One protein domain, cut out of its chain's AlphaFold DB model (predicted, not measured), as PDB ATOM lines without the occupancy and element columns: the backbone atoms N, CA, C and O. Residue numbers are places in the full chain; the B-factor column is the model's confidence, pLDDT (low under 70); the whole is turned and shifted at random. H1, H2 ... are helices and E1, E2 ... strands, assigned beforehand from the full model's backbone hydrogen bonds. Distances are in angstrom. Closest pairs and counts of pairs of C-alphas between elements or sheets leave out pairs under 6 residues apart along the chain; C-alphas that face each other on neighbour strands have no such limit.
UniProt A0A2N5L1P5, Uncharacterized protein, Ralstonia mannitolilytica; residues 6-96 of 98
ATOM      1  N   HIS A   6      42.168  -8.456 -24.924       51.50
ATOM      2  CA  HIS A   6      43.356  -7.606 -25.040       51.50
ATOM      3  C   HIS A   6      44.567  -8.299 -25.694       51.50
ATOM      4  O   HIS A   6      45.189  -7.667 -26.535       51.50
ATOM      5  N   ASP A   7      44.850  -9.586 -25.459       52.25
ATOM      6  CA  ASP A   7      45.934 -10.286 -26.183       52.25
ATOM      7  C   ASP A   7      45.644 -10.376 -27.690       52.25
ATOM      8  O   ASP A   7      46.555 -10.402 -28.513       52.25
ATOM      9  N   LEU A   8      44.371 -10.420 -28.089       55.00
ATOM     10  CA  LEU A   8      43.993 -10.578 -29.492       55.00
ATOM     11  C   LEU A   8      44.335  -9.329 -30.321       55.00
ATOM     12  O   LEU A   8      44.868  -9.458 -31.418       55.00
ATOM     13  N   ALA A   9      44.098  -8.132 -29.774       55.53
ATOM     14  CA  ALA A   9      44.422  -6.868 -30.440       55.53
ATOM     15  C   ALA A   9      45.938  -6.672 -30.626       55.53
ATOM     16  O   ALA A   9      46.358  -6.086 -31.620       55.53
ATOM     17  N   TYR A  10      46.760  -7.215 -29.722       54.41
ATOM     18  CA  TYR A  10      48.218  -7.226 -29.871       54.41
ATOM     19  C   TYR A  10      48.653  -8.005 -31.111       54.41
ATOM     20  O   TYR A  10      49.471  -7.539 -31.901       54.41
ATOM     21  N   HIS A  11      48.060  -9.188 -31.296       61.16
ATOM     22  CA  HIS A  11      48.358 -10.086 -32.409       61.16
ATOM     23  C   HIS A  11      47.722  -9.644 -33.733       61.16
ATOM     24  O   HIS A  11      48.105 -10.155 -34.785       61.16
ATOM     25  N   CYS A  12      46.813  -8.663 -33.719       68.69
ATOM     26  CA  CYS A  12      46.346  -7.955 -34.912       68.69
ATOM     27  C   CYS A  12      47.428  -7.004 -35.449       68.69
ATOM     28  O   CYS A  12      47.170  -5.825 -35.669       68.69
ATOM     29  N   SER A  13      48.646  -7.515 -35.643       76.44
ATOM     30  CA  SER A  13      49.770  -6.756 -36.179       76.44
ATOM     31  C   SER A  13      49.384  -6.103 -37.510       76.44
ATOM     32  O   SER A  13      48.703  -6.747 -38.323       76.44
ATOM     33  N   PRO A  14      49.802  -4.848 -37.756       84.75
ATOM     34  CA  PRO A  14      49.642  -4.227 -39.056       84.75
ATOM     35  C   PRO A  14      50.190  -5.134 -40.156       84.75
ATOM     36  O   PRO A  14      51.322  -5.617 -40.080       84.75
ATOM     37  N   GLN A  15      49.389  -5.377 -41.189       80.38
ATOM     38  CA  GLN A  15      49.868  -6.165 -42.317       80.38
ATOM     39  C   GLN A  15      50.925  -5.373 -43.121       80.38
ATOM     40  O   GLN A  15      50.981  -4.143 -43.066       80.38
ATOM     41  N   SER A  16      51.770  -6.066 -43.889       82.38
ATOM     42  CA  SER A  16      52.907  -5.455 -44.603       82.38
ATOM     43  C   SER A  16      52.580  -4.787 -45.948       82.38
ATOM     44  O   SER A  16      53.374  -3.997 -46.446       82.38
ATOM     45  N   TYR A  17      51.439  -5.099 -46.558       84.50
ATOM     46  CA  TYR A  17      50.996  -4.575 -47.854       84.50
ATOM     47  C   TYR A  17      50.430  -3.138 -47.804       84.50
ATOM     48  O   TYR A  17      50.657  -2.357 -48.721       84.50
ATOM     49  N   ASN A  18      49.677  -2.784 -46.765       82.06
ATOM     50  CA  ASN A  18      49.006  -1.497 -46.578       82.06
ATOM     51  C   ASN A  18      49.171  -0.917 -45.162       82.06
ATOM     52  O   ASN A  18      48.683   0.180 -44.910       82.06
ATOM     53  N   GLY A  19      49.829  -1.627 -44.237       83.19
ATOM     54  CA  GLY A  19      50.104  -1.114 -42.895       83.19
ATOM     55  C   GLY A  19      48.884  -1.020 -41.977       83.19
ATOM     56  O   GLY A  19      48.994  -0.395 -40.923       83.19
ATOM     57  N   LEU A  20      47.739  -1.608 -42.342       84.94
ATOM     58  CA  LEU A  20      46.520  -1.596 -41.532       84.94
ATOM     59  C   LEU A  20      46.442  -2.820 -40.618       84.94
ATOM     60  O   LEU A  20      46.731  -3.946 -41.021       84.94
ATOM     61  N   ALA A  21      45.999  -2.606 -39.386       85.75
ATOM     62  CA  ALA A  21      45.666  -3.674 -38.455       85.75
ATOM     63  C   ALA A  21      44.183  -4.071 -38.588       85.75
ATOM     64  O   ALA A  21      43.337  -3.194 -38.794       85.75
ATOM     65  N   PRO A  22      43.829  -5.362 -38.444       85.62
ATOM     66  CA  PRO A  22      42.439  -5.775 -38.287       85.62
ATOM     67  C   PRO A  22      41.754  -5.057 -37.115       85.62
ATOM     68  O   PRO A  22      42.335  -4.915 -36.039       85.62
ATOM     69  N   MET A  23      40.500  -4.650 -37.319       88.62
ATOM     70  CA  MET A  23      39.659  -4.067 -36.274       88.62
ATOM     71  C   MET A  23      38.743  -5.137 -35.675       88.62
ATOM     72  O   MET A  23      37.950  -5.752 -36.387       88.62
ATOM     73  N   LEU A  24      38.830  -5.336 -34.362       88.19
ATOM     74  CA  LEU A  24      38.049  -6.324 -33.619       88.19
ATOM     75  C   LEU A  24      36.872  -5.671 -32.881       88.19
ATOM     76  O   LEU A  24      37.012  -4.550 -32.385       88.19
ATOM     77  N   PRO A  25      35.720  -6.347 -32.750       89.94
ATOM     78  CA  PRO A  25      34.616  -5.853 -31.934       89.94
ATOM     79  C   PRO A  25      34.997  -5.643 -30.465       89.94
ATOM     80  O   PRO A  25      35.772  -6.410 -29.889       89.94
ATOM     81  N   CYS A  26      34.413  -4.618 -29.842       87.81
ATOM     82  CA  CYS A  26      34.511  -4.405 -28.403       87.81
ATOM     83  C   CYS A  26      33.346  -5.107 -27.693       87.81
ATOM     84  O   CYS A  26      32.244  -4.561 -27.605       87.81
ATOM     85  N   TYR A  27      33.586  -6.337 -27.227       86.31
ATOM     86  CA  TYR A  27      32.577  -7.156 -26.555       86.31
ATOM     87  C   TYR A  27      32.358  -6.750 -25.097       86.31
ATOM     88  O   TYR A  27      33.302  -6.483 -24.354       86.31
ATOM     89  N   VAL A  28      31.099  -6.805 -24.667       87.25
ATOM     90  CA  VAL A  28      30.682  -6.608 -23.277       87.25
ATOM     91  C   VAL A  28      30.139  -7.918 -22.738       87.25
ATOM     92  O   VAL A  28      29.288  -8.559 -23.355       87.25
ATOM     93  N   GLY A  29      30.601  -8.308 -21.556       87.75
ATOM     94  CA  GLY A  29      30.099  -9.485 -20.868       87.75
ATOM     95  C   GLY A  29      30.003  -9.278 -19.366       87.75
ATOM     96  O   GLY A  29      30.675  -8.422 -18.794       87.75
ATOM     97  N   VAL A  30      29.168 -10.091 -18.726       87.50
ATOM     98  CA  VAL A  30      29.031 -10.137 -17.264       87.50
ATOM     99  C   VAL A  30      29.563 -11.450 -16.720       87.50
ATOM    100  O   VAL A  30      29.351 -12.518 -17.306       87.50
ATOM    101  N   ASN A  31      30.250 -11.370 -15.581       86.19
ATOM    102  CA  ASN A  31      30.675 -12.548 -14.838       86.19
ATOM    103  C   ASN A  31      29.460 -13.275 -14.264       86.19
ATOM    104  O   ASN A  31      28.625 -12.679 -13.581       86.19
ATOM    105  N   ARG A  32      29.393 -14.585 -14.486       80.88
ATOM    106  CA  ARG A  32      28.424 -15.460 -13.831       80.88
ATOM    107  C   ARG A  32      28.996 -15.971 -12.515       80.88
ATOM    108  O   ARG A  32      29.864 -16.836 -12.500       80.88
ATOM    109  N   THR A  33      28.466 -15.471 -11.404       79.50
ATOM    110  CA  THR A  33      28.688 -16.075 -10.079       79.50
ATOM    111  C   THR A  33      28.058 -17.478 -10.026       79.50
ATOM    112  O   THR A  33      26.990 -17.666 -10.614       79.50
ATOM    113  N   PRO A  34      28.672 -18.465  -9.339       81.88
ATOM    114  CA  PRO A  34      29.868 -18.367  -8.486       81.88
ATOM    115  C   PRO A  34      31.204 -18.657  -9.191       81.88
ATOM    116  O   PRO A  34      32.239 -18.706  -8.531       81.88
ATOM    117  N   TYR A  35      31.217 -18.869 -10.508       73.12
ATOM    118  CA  TYR A  35      32.409 -19.339 -11.213       73.12
ATOM    119  C   TYR A  35      33.243 -18.184 -11.774       73.12
ATOM    120  O   TYR A  35      32.829 -17.471 -12.688       73.12
ATOM    121  N   VAL A  36      34.469 -18.041 -11.271       69.69
ATOM    122  CA  VAL A  36      35.457 -17.102 -11.818       69.69
ATOM    123  C   VAL A  36      35.791 -17.498 -13.262       69.69
ATOM    124  O   VAL A  36      36.080 -18.658 -13.544       69.69
ATOM    125  N   GLY A  37      35.737 -16.537 -14.189       70.19
ATOM    126  CA  GLY A  37      36.084 -16.747 -15.600       70.19
ATOM    127  C   GLY A  37      34.946 -17.259 -16.490       70.19
ATOM    128  O   GLY A  37      35.156 -17.459 -17.685       70.19
ATOM    129  N   SER A  38      33.737 -17.443 -15.949       79.19
ATOM    130  CA  SER A  38      32.546 -17.774 -16.738       79.19
ATOM    131  C   SER A  38      31.789 -16.510 -17.136       79.19
ATOM    132  O   SER A  38      31.068 -15.928 -16.329       79.19
ATOM    133  N   TRP A  39      31.896 -16.112 -18.402       82.25
ATOM    134  CA  TRP A  39      31.274 -14.889 -18.917       82.25
ATOM    135  C   TRP A  39      29.994 -15.192 -19.700       82.25
ATOM    136  O   TRP A  39      29.900 -16.221 -20.371       82.25
ATOM    137  N   THR A  40      29.002 -14.306 -19.607       86.12
ATOM    138  CA  THR A  40      27.886 -14.244 -20.565       86.12
ATOM    139  C   THR A  40      28.093 -13.034 -21.453       86.12
ATOM    140  O   THR A  40      28.200 -11.923 -20.935       86.12
ATOM    141  N   LEU A  41      28.163 -13.253 -22.766       87.69
ATOM    142  CA  LEU A  41      28.221 -12.177 -23.748       87.69
ATOM    143  C   LEU A  41      26.884 -11.428 -23.739       87.69
ATOM    144  O   LEU A  41      25.837 -12.039 -23.940       87.69
ATOM    145  N   LEU A  42      26.930 -10.123 -23.491       89.50
ATOM    146  CA  LEU A  42      25.761  -9.245 -23.551       89.50
ATOM    147  C   LEU A  42      25.636  -8.542 -24.902       89.50
ATOM    148  O   LEU A  42      24.536  -8.171 -25.294       89.50
ATOM    149  N   GLY A  43      26.751  -8.372 -25.611       91.00
ATOM    150  CA  GLY A  43      26.776  -7.761 -26.932       91.00
ATOM    151  C   GLY A  43      28.109  -7.090 -27.223       91.00
ATOM    152  O   GLY A  43      29.142  -7.445 -26.653       91.00
ATOM    153  N   GLU A  44      28.063  -6.102 -28.106       93.00
ATOM    154  CA  GLU A  44      29.206  -5.296 -28.517       93.00
ATOM    155  C   GLU A  44      28.810  -3.827 -28.656       93.00
ATOM    156  O   GLU A  44      27.635  -3.496 -28.820       93.00
ATOM    157  N   PHE A  45      29.804  -2.946 -28.629       90.38
ATOM    158  CA  PHE A  45      29.613  -1.559 -29.035       90.38
ATOM    159  C   PHE A  45      29.705  -1.458 -30.567       90.38
ATOM    160  O   PHE A  45      30.791  -1.663 -31.122       90.38
ATOM    161  N   PRO A  46      28.610  -1.128 -31.277       90.62
ATOM    162  CA  PRO A  46      28.576  -1.201 -32.738       90.62
ATOM    163  C   PRO A  46      29.569  -0.241 -33.404       90.62
ATOM    164  O   PRO A  46      30.167  -0.608 -34.413       90.62
ATOM    165  N   ASP A  47      29.827   0.917 -32.793       93.88
ATOM    166  CA  ASP A  47      30.679   1.989 -33.327       93.88
ATOM    167  C   ASP A  47      32.066   2.069 -32.674       93.88
ATOM    168  O   ASP A  47      32.765   3.070 -32.818       93.88
ATOM    169  N   VAL A  48      32.478   1.023 -31.949       93.12
ATOM    170  CA  VAL A  48      33.785   0.966 -31.278       93.12
ATOM    171  C   VAL A  48      34.501  -0.330 -31.628       93.12
ATOM    172  O   VAL A  48      33.932  -1.422 -31.547       93.12
ATOM    173  N   ARG A  49      35.772  -0.225 -32.010       91.19
ATOM    174  CA  ARG A  49      36.627  -1.371 -32.325       91.19
ATOM    175  C   ARG A  49      37.950  -1.299 -31.583       91.19
ATOM    176  O   ARG A  49      38.491  -0.216 -31.404       91.19
ATOM    177  N   PHE A  50      38.481  -2.453 -31.201       89.81
ATOM    178  CA  PHE A  50      39.876  -2.596 -30.799       89.81
ATOM    179  C   PHE A  50      40.757  -2.749 -32.033       89.81
ATOM    180  O   PHE A  50      40.377  -3.434 -32.983       89.81
ATOM    181  N   LEU A  51      41.942  -2.150 -32.012       89.00
ATOM    182  CA  LEU A  51      42.944  -2.331 -33.058       89.00
ATOM    183  C   LEU A  51      44.358  -2.114 -32.520       89.00
ATOM    184  O   LEU A  51      44.553  -1.443 -31.502       89.00
ATOM    185  N   ASN A  52      45.335  -2.651 -33.247       88.12
ATOM    186  CA  ASN A  52      46.731  -2.285 -33.070       88.12
ATOM    187  C   ASN A  52      46.983  -0.913 -33.718       88.12
ATOM    188  O   ASN A  52      46.681  -0.711 -34.897       88.12
ATOM    189  N   ILE A  53      47.532   0.027 -32.949       88.94
ATOM    190  CA  ILE A  53      47.760   1.411 -33.383       88.94
ATOM    191  C   ILE A  53      49.225   1.736 -33.684       88.94
ATOM    192  O   ILE A  53      49.565   2.914 -33.763       88.94
ATOM    193  N   ALA A  54      50.098   0.746 -33.891       87.31
ATOM    194  CA  ALA A  54      51.531   0.970 -34.125       87.31
ATOM    195  C   ALA A  54      51.796   2.004 -35.233       87.31
ATOM    196  O   ALA A  54      52.588   2.929 -35.041       87.31
ATOM    197  N   ASN A  55      51.028   1.944 -36.326       89.44
ATOM    198  CA  ASN A  55      51.151   2.853 -37.472       89.44
ATOM    199  C   ASN A  55      50.274   4.120 -37.396       89.44
ATOM    200  O   ASN A  55      50.251   4.886 -38.355       89.44
ATOM    201  N   PHE A  56      49.569   4.360 -36.286       88.62
ATOM    202  CA  PHE A  56      48.647   5.493 -36.124       88.62
ATOM    203  C   PHE A  56      49.013   6.375 -34.937       88.62
ATOM    204  O   PHE A  56      49.272   5.880 -33.841       88.62
ATOM    205  N   ASN A  57      48.977   7.686 -35.100       89.88
ATOM    206  CA  ASN A  57      49.072   8.611 -33.982       89.88
ATOM    207  C   ASN A  57      47.704   8.798 -33.306       89.88
ATOM    208  O   ASN A  57      46.659   8.635 -33.941       89.88
ATOM    209  N   PRO A  58      47.674   9.139 -32.004       90.12
ATOM    210  CA  PRO A  58      46.433   9.509 -31.337       90.12
ATOM    211  C   PRO A  58      45.704  10.634 -32.087       90.12
ATOM    212  O   PRO A  58      46.271  11.696 -32.327       90.12
ATOM    213  N   GLY A  59      44.432  10.412 -32.413       91.31
ATOM    214  CA  GLY A  59      43.585  11.350 -33.145       91.31
ATOM    215  C   GLY A  59      43.563  11.159 -34.661       91.31
ATOM    216  O   GLY A  59      42.722  11.801 -35.293       91.31
ATOM    217  N   ASP A  60      44.408  10.284 -35.218       94.25
ATOM    218  CA  ASP A  60      44.404   9.962 -36.647       94.25
ATOM    219  C   ASP A  60      43.055   9.388 -37.093       94.25
ATOM    220  O   ASP A  60      42.291   8.806 -36.312       94.25
ATOM    221  N   GLU A  61      42.777   9.552 -38.384       95.12
ATOM    222  CA  GLU A  61      41.553   9.077 -39.012       95.12
ATOM    223  C   GLU A  61      41.861   7.990 -40.037       95.12
ATOM    224  O   GLU A  61      42.742   8.131 -40.885       95.12
ATOM    225  N   LEU A  62      41.105   6.899 -39.956       92.62
ATOM    226  CA  LEU A  62      41.144   5.783 -40.883       92.62
ATOM    227  C   LEU A  62      39.819   5.712 -41.637       92.62
ATOM    228  O   LEU A  62      38.760   5.505 -41.042       92.62
ATOM    229  N   THR A  63      39.885   5.842 -42.957       93.75
ATOM    230  CA  THR A  63      38.722   5.694 -43.836       93.75
ATOM    231  C   THR A  63      38.649   4.268 -44.367       93.75
ATOM    232  O   THR A  63      39.596   3.787 -44.991       93.75
ATOM    233  N   LEU A  64      37.515   3.599 -44.158       88.81
ATOM    234  CA  LEU A  64      37.229   2.268 -44.696       88.81
ATOM    235  C   LEU A  64      35.904   2.306 -45.451       88.81
ATOM    236  O   LEU A  64      34.827   2.369 -44.860       88.81
ATOM    237  N   GLY A  65      35.981   2.277 -46.782       89.94
ATOM    238  CA  GLY A  65      34.806   2.480 -47.623       89.94
ATOM    239  C   GLY A  65      34.209   3.870 -47.392       89.94
ATOM    240  O   GLY A  65      34.841   4.869 -47.724       89.94
ATOM    241  N   THR A  66      32.998   3.920 -46.833       92.81
ATOM    242  CA  THR A  66      32.290   5.177 -46.517       92.81
ATOM    243  C   THR A  66      32.392   5.582 -45.046       92.81
ATOM    244  O   THR A  66      32.062   6.716 -44.707       92.81
ATOM    245  N   ASP A  67      32.876   4.689 -44.180       94.06
ATOM    246  CA  ASP A  67      33.017   4.964 -42.757       94.06
ATOM    247  C   ASP A  67      34.361   5.646 -42.472       94.06
ATOM    248  O   ASP A  67      35.404   5.265 -43.015       94.06
ATOM    249  N   VAL A  68      34.344   6.616 -41.557       95.75
ATOM    250  CA  VAL A  68      35.551   7.256 -41.023       95.75
ATOM    251  C   VAL A  68      35.676   6.914 -39.547       95.75
ATOM    252  O   VAL A  68      34.749   7.128 -38.766       95.75
ATOM    253  N   TRP A  69      36.838   6.404 -39.163       95.56
ATOM    254  CA  TRP A  69      37.138   5.951 -37.814       95.56
ATOM    255  C   TRP A  69      38.218   6.828 -37.200       95.56
ATOM    256  O   TRP A  69      39.275   7.006 -37.795       95.56
ATOM    257  N   LYS A  70      37.972   7.360 -36.005       95.88
ATOM    258  CA  LYS A  70      38.958   8.138 -35.254       95.88
ATOM    259  C   LYS A  70      39.659   7.262 -34.224       95.88
ATOM    260  O   LYS A  70      38.996   6.544 -33.473       95.88
ATOM    261  N   ILE A  71      40.984   7.326 -34.195       93.69
ATOM    262  CA  ILE A  71      41.835   6.390 -33.459       93.69
ATOM    263  C   ILE A  71      42.350   7.026 -32.172       93.69
ATOM    264  O   ILE A  71      42.817   8.162 -32.164       93.69
ATOM    265  N   PHE A  72      42.304   6.278 -31.075       91.88
ATOM    266  CA  PHE A  72      42.794   6.706 -29.768       91.88
ATOM    267  C   PHE A  72      43.558   5.570 -29.081       91.88
ATOM    268  O   PHE A  72      43.175   4.411 -29.228       91.88
ATOM    269  N   PRO A  73      44.611   5.861 -28.301       89.75
ATOM    270  CA  PRO A  73      45.185   4.869 -27.399       89.75
ATOM    271  C   PRO A  73      44.176   4.515 -26.298       89.75
ATOM    272  O   PRO A  73      43.350   5.347 -25.925       89.75
ATOM    273  N   LEU A  74      44.262   3.304 -25.739       85.19
ATOM    274  CA  LEU A  74      43.489   2.963 -24.535       85.19
ATOM    275  C   LEU A  74      43.885   3.841 -23.341       85.19
ATOM    276  O   LEU A  74      43.047   4.149 -22.498       85.19
ATOM    277  N   TRP A  75      45.163   4.213 -23.265       81.19
ATOM    278  CA  TRP A  75      45.683   5.103 -22.234       81.19
ATOM    279  C   TRP A  75      46.790   6.009 -22.777       81.19
ATOM    280  O   TRP A  75      46.587   7.208 -22.945       81.19
ATOM    281  N   ASN A  76      47.952   5.440 -23.111       78.50
ATOM    282  CA  ASN A  76      49.083   6.172 -23.678       78.50
ATOM    283  C   ASN A  76      49.902   5.269 -24.615       78.50
ATOM    284  O   ASN A  76      50.224   4.135 -24.249       78.50
ATOM    285  N   LYS A  77      50.233   5.786 -25.808       75.25
ATOM    286  CA  LYS A  77      50.917   5.041 -26.873       75.25
ATOM    287  C   LYS A  77      52.432   4.918 -26.658       75.25
ATOM    288  O   LYS A  77      53.014   3.896 -27.004       75.25
ATOM    289  N   ALA A  78      53.080   5.928 -26.073       69.00
ATOM    290  CA  ALA A  78      54.535   5.964 -25.912       69.00
ATOM    291  C   ALA A  78      54.941   6.052 -24.433       69.00
ATOM    292  O   ALA A  78      54.433   6.885 -23.684       69.00
ATOM    293  N   TYR A  79      55.872   5.186 -24.027       57.84
ATOM    294  CA  TYR A  79      56.464   5.185 -22.691       57.84
ATOM    295  C   TYR A  79      57.589   6.215 -22.575       57.84
ATOM    296  O   TYR A  79      58.517   6.220 -23.382       57.84
ATOM    297  N   THR A  80      57.554   6.995 -21.498       60.75
ATOM    298  CA  THR A  80      58.701   7.750 -20.985       60.75
ATOM    299  C   THR A  80      59.061   7.176 -19.616       60.75
ATOM    300  O   THR A  80      58.172   6.918 -18.805       60.75
ATOM    301  N   LEU A  81      60.353   6.971 -19.337       47.28
ATOM    302  CA  LEU A  81      60.824   6.456 -18.045       47.28
ATOM    303  C   LEU A  81      60.339   7.363 -16.897       47.28
ATOM    304  O   LEU A  81      60.692   8.538 -16.854       47.28
ATOM    305  N   GLY A  82      59.513   6.815 -15.997       66.19
ATOM    306  CA  GLY A  82      58.861   7.545 -14.898       66.19
ATOM    307  C   GLY A  82      57.400   7.960 -15.143       66.19
ATOM    308  O   GLY A  82      56.815   8.602 -14.276       66.19
ATOM    309  N   ALA A  83      56.808   7.611 -16.289       59.25
ATOM    310  CA  ALA A  83      55.414   7.921 -16.609       59.25
ATOM    311  C   ALA A  83      54.414   6.841 -16.139       59.25
ATOM    312  O   ALA A  83      54.772   5.681 -15.936       59.25
ATOM    313  N   GLU A  84      53.157   7.274 -16.006       58.78
ATOM    314  CA  GLU A  84      51.939   6.500 -15.713       58.78
ATOM    315  C   GLU A  84      51.731   5.271 -16.635       58.78
ATOM    316  O   GLU A  84      52.411   5.153 -17.661       58.78
ATOM    317  N   PRO A  85      50.786   4.356 -16.310       59.72
ATOM    318  CA  PRO A  85      50.533   3.133 -17.073       59.72
ATOM    319  C   PRO A  85      50.420   3.363 -18.581       59.72
ATOM    320  O   PRO A  85      49.842   4.343 -19.041       59.72
ATOM    321  N   ILE A  86      50.956   2.433 -19.365       69.50
ATOM    322  CA  ILE A  86      51.017   2.528 -20.825       69.50
ATOM    323  C   ILE A  86      50.124   1.478 -21.466       69.50
ATOM    324  O   ILE A  86      50.057   0.333 -21.019       69.50
ATOM    325  N   SER A  87      49.457   1.874 -22.545       71.00
ATOM    326  CA  SER A  87      48.695   0.962 -23.389       71.00
ATOM    327  C   SER A  87      49.469   0.565 -24.643       71.00
ATOM    328  O   SER A  87      48.905  -0.143 -25.458       71.00
ATOM    329  N   TYR A  88      50.724   0.999 -24.826       77.44
ATOM    330  CA  TYR A  88      51.523   0.707 -26.028       77.44
ATOM    331  C   TYR A  88      50.687   0.903 -27.310       77.44
ATOM    332  O   TYR A  88      49.989   1.905 -27.458       77.44
ATOM    333  N   ASP A  89      50.669  -0.095 -28.190       84.06
ATOM    334  CA  ASP A  89      49.898  -0.081 -29.428       84.06
ATOM    335  C   ASP A  89      48.461  -0.608 -29.269       84.06
ATOM    336  O   ASP A  89      47.797  -0.878 -30.265       84.06
ATOM    337  N   TYR A  90      47.941  -0.732 -28.044       83.00
ATOM    338  CA  TYR A  90      46.522  -1.002 -27.811       83.00
ATOM    339  C   TYR A  90      45.713   0.284 -27.955       83.00
ATOM    340  O   TYR A  90      45.842   1.222 -27.156       83.00
ATOM    341  N   GLY A  91      44.832   0.303 -28.952       89.00
ATOM    342  CA  GLY A  91      43.941   1.426 -29.192       89.00
ATOM    343  C   GLY A  91      42.495   1.036 -29.451       89.00
ATOM    344  O   GLY A  91      42.126  -0.135 -29.577       89.00
ATOM    345  N   LEU A  92      41.685   2.082 -29.536       92.00
ATOM    346  CA  LEU A  92      40.291   2.065 -29.930       92.00
ATOM    347  C   LEU A  92      40.113   2.885 -31.205       92.00
ATOM    348  O   LEU A  92      40.699   3.955 -31.359       92.00
ATOM    349  N   ALA A  93      39.246   2.406 -32.082       94.00
ATOM    350  CA  ALA A  93      38.732   3.139 -33.222       94.00
ATOM    351  C   ALA A  93      37.243   3.412 -32.988       94.00
ATOM    352  O   ALA A  93      36.461   2.479 -32.797       94.00
ATOM    353  N   TYR A  94      36.859   4.686 -33.004       95.19
ATOM    354  CA  TYR A  94      35.471   5.127 -32.890       95.19
ATOM    355  C   TYR A  94      34.955   5.548 -34.255       95.19
ATOM    356  O   TYR A  94      35.568   6.397 -34.908       95.19
ATOM    357  N   ARG A  95      33.821   4.994 -34.683       95.56
ATOM    358  CA  ARG A  95      33.192   5.422 -35.929       95.56
ATOM    359  C   ARG A  95      32.618   6.820 -35.754       95.56
ATOM    360  O   ARG A  95      31.902   7.090 -34.792       95.56
ATOM    361  N   LYS A  96      32.911   7.714 -36.695       93.19
ATOM    362  CA  LYS A  96      32.214   8.993 -36.787       93.19
ATOM    363  C   LYS A  96      30.788   8.741 -37.250       93.19
ATOM    364  O   LYS A  96      30.570   8.180 -38.320       93.19
TER     365      LYS A  96
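Overview. This is residues 6 to 96 of the 98 residues of an uncharacterized protein of Ralstonia mannitolilytica (UniProt A0A2N5L1P5). One strongly twisted antiparallel sheet, with the hairpin E1 and E2 reaching away as a long arm at one end and the strands E5, E4 and E3 side by side at the other; E2 bends by 100 degrees at residue 43 and so takes part in both. The short helix H1 packs on the sheet over E2, and the long link from E4 to E5, residues 74 to 89, loops out to 25 A from the mean of the C-alphas. The printed part has 91 residues, with one named helix and five named strands in the order H1 E1 E2 E3 E4 E5, and the sheet's order is E1 E2 E5 E4 E3. It is mostly strand, though under half of the residues, 45 of 91, are in named elements. The whole is only just loose, close to compact, with a radius of gyration of the C-alphas of 15.0 A and spans of 44 by 41 by 24 A.

Arrangement. H1, residues 6 to 11, is on the sheet at a height over the sheet of 6.7 A. It is over E2, residues 39 to 52, slantwise to the strands at 49 degrees to E2 on the local plane; the closest C-alphas of the two, Ala 9 and Leu 51, are 5.4 A apart. In H1, 1 of 2 O i to N i+4 pairs is within hydrogen-bond range, beside 3 of 3 O i to N i+3 pairs. E1, residues 24 to 31, is an edge strand and forms a hairpin with E2, antiparallel at 151 degrees, with N 24 and O 50 2.8 A apart and N 30 and O 40 3.0 A apart. E2 is also antiparallel to E5, residues 90 to 95, with N 93 and O 49 2.8 A apart. The other edge strand, E3, residues 61 to 64, forms a hairpin with E4, residues 67 to 73, antiparallel at 140 degrees, with N 62 and O 69 2.8 A apart. E4 and E5 form a hairpin, antiparallel at 149 degrees, with N 72 and O 92 2.8 A apart. E3, E4 and E5 are a meander, each strand the antiparallel neighbour of the one before; with E2, the antiparallel neighbour of E5, they make a Greek key. E1 is apart from E3 and E4, and E2 from E3.

Along the chain. H1 begins at C-alpha 6 (43.356, -7.606, -25.040) and is 9.2 A long. E1 is 21.1 A long; E2, the longest strand by residues, is 24.5 A long and begins at C-alpha 39 (31.274, -14.889, -18.917). E3, E4 and E5 are 9.9 A, 19.6 A and 16.9 A long, and E5 ends at C-alpha 95 (33.192, 5.422, -35.929).

Size, cuts and confidence. The two C-alphas farthest apart, those of Tyr 17 and Pro 34, are 46.8 A apart. The printed part has no cut. The links from H1 to E1 and from E4 to E5 are long, and the link from E3 to E4 is tight. The mean pLDDT of the printed part is 82.2, and residues 6 to 12, 36 and 78 to 86 are under 70.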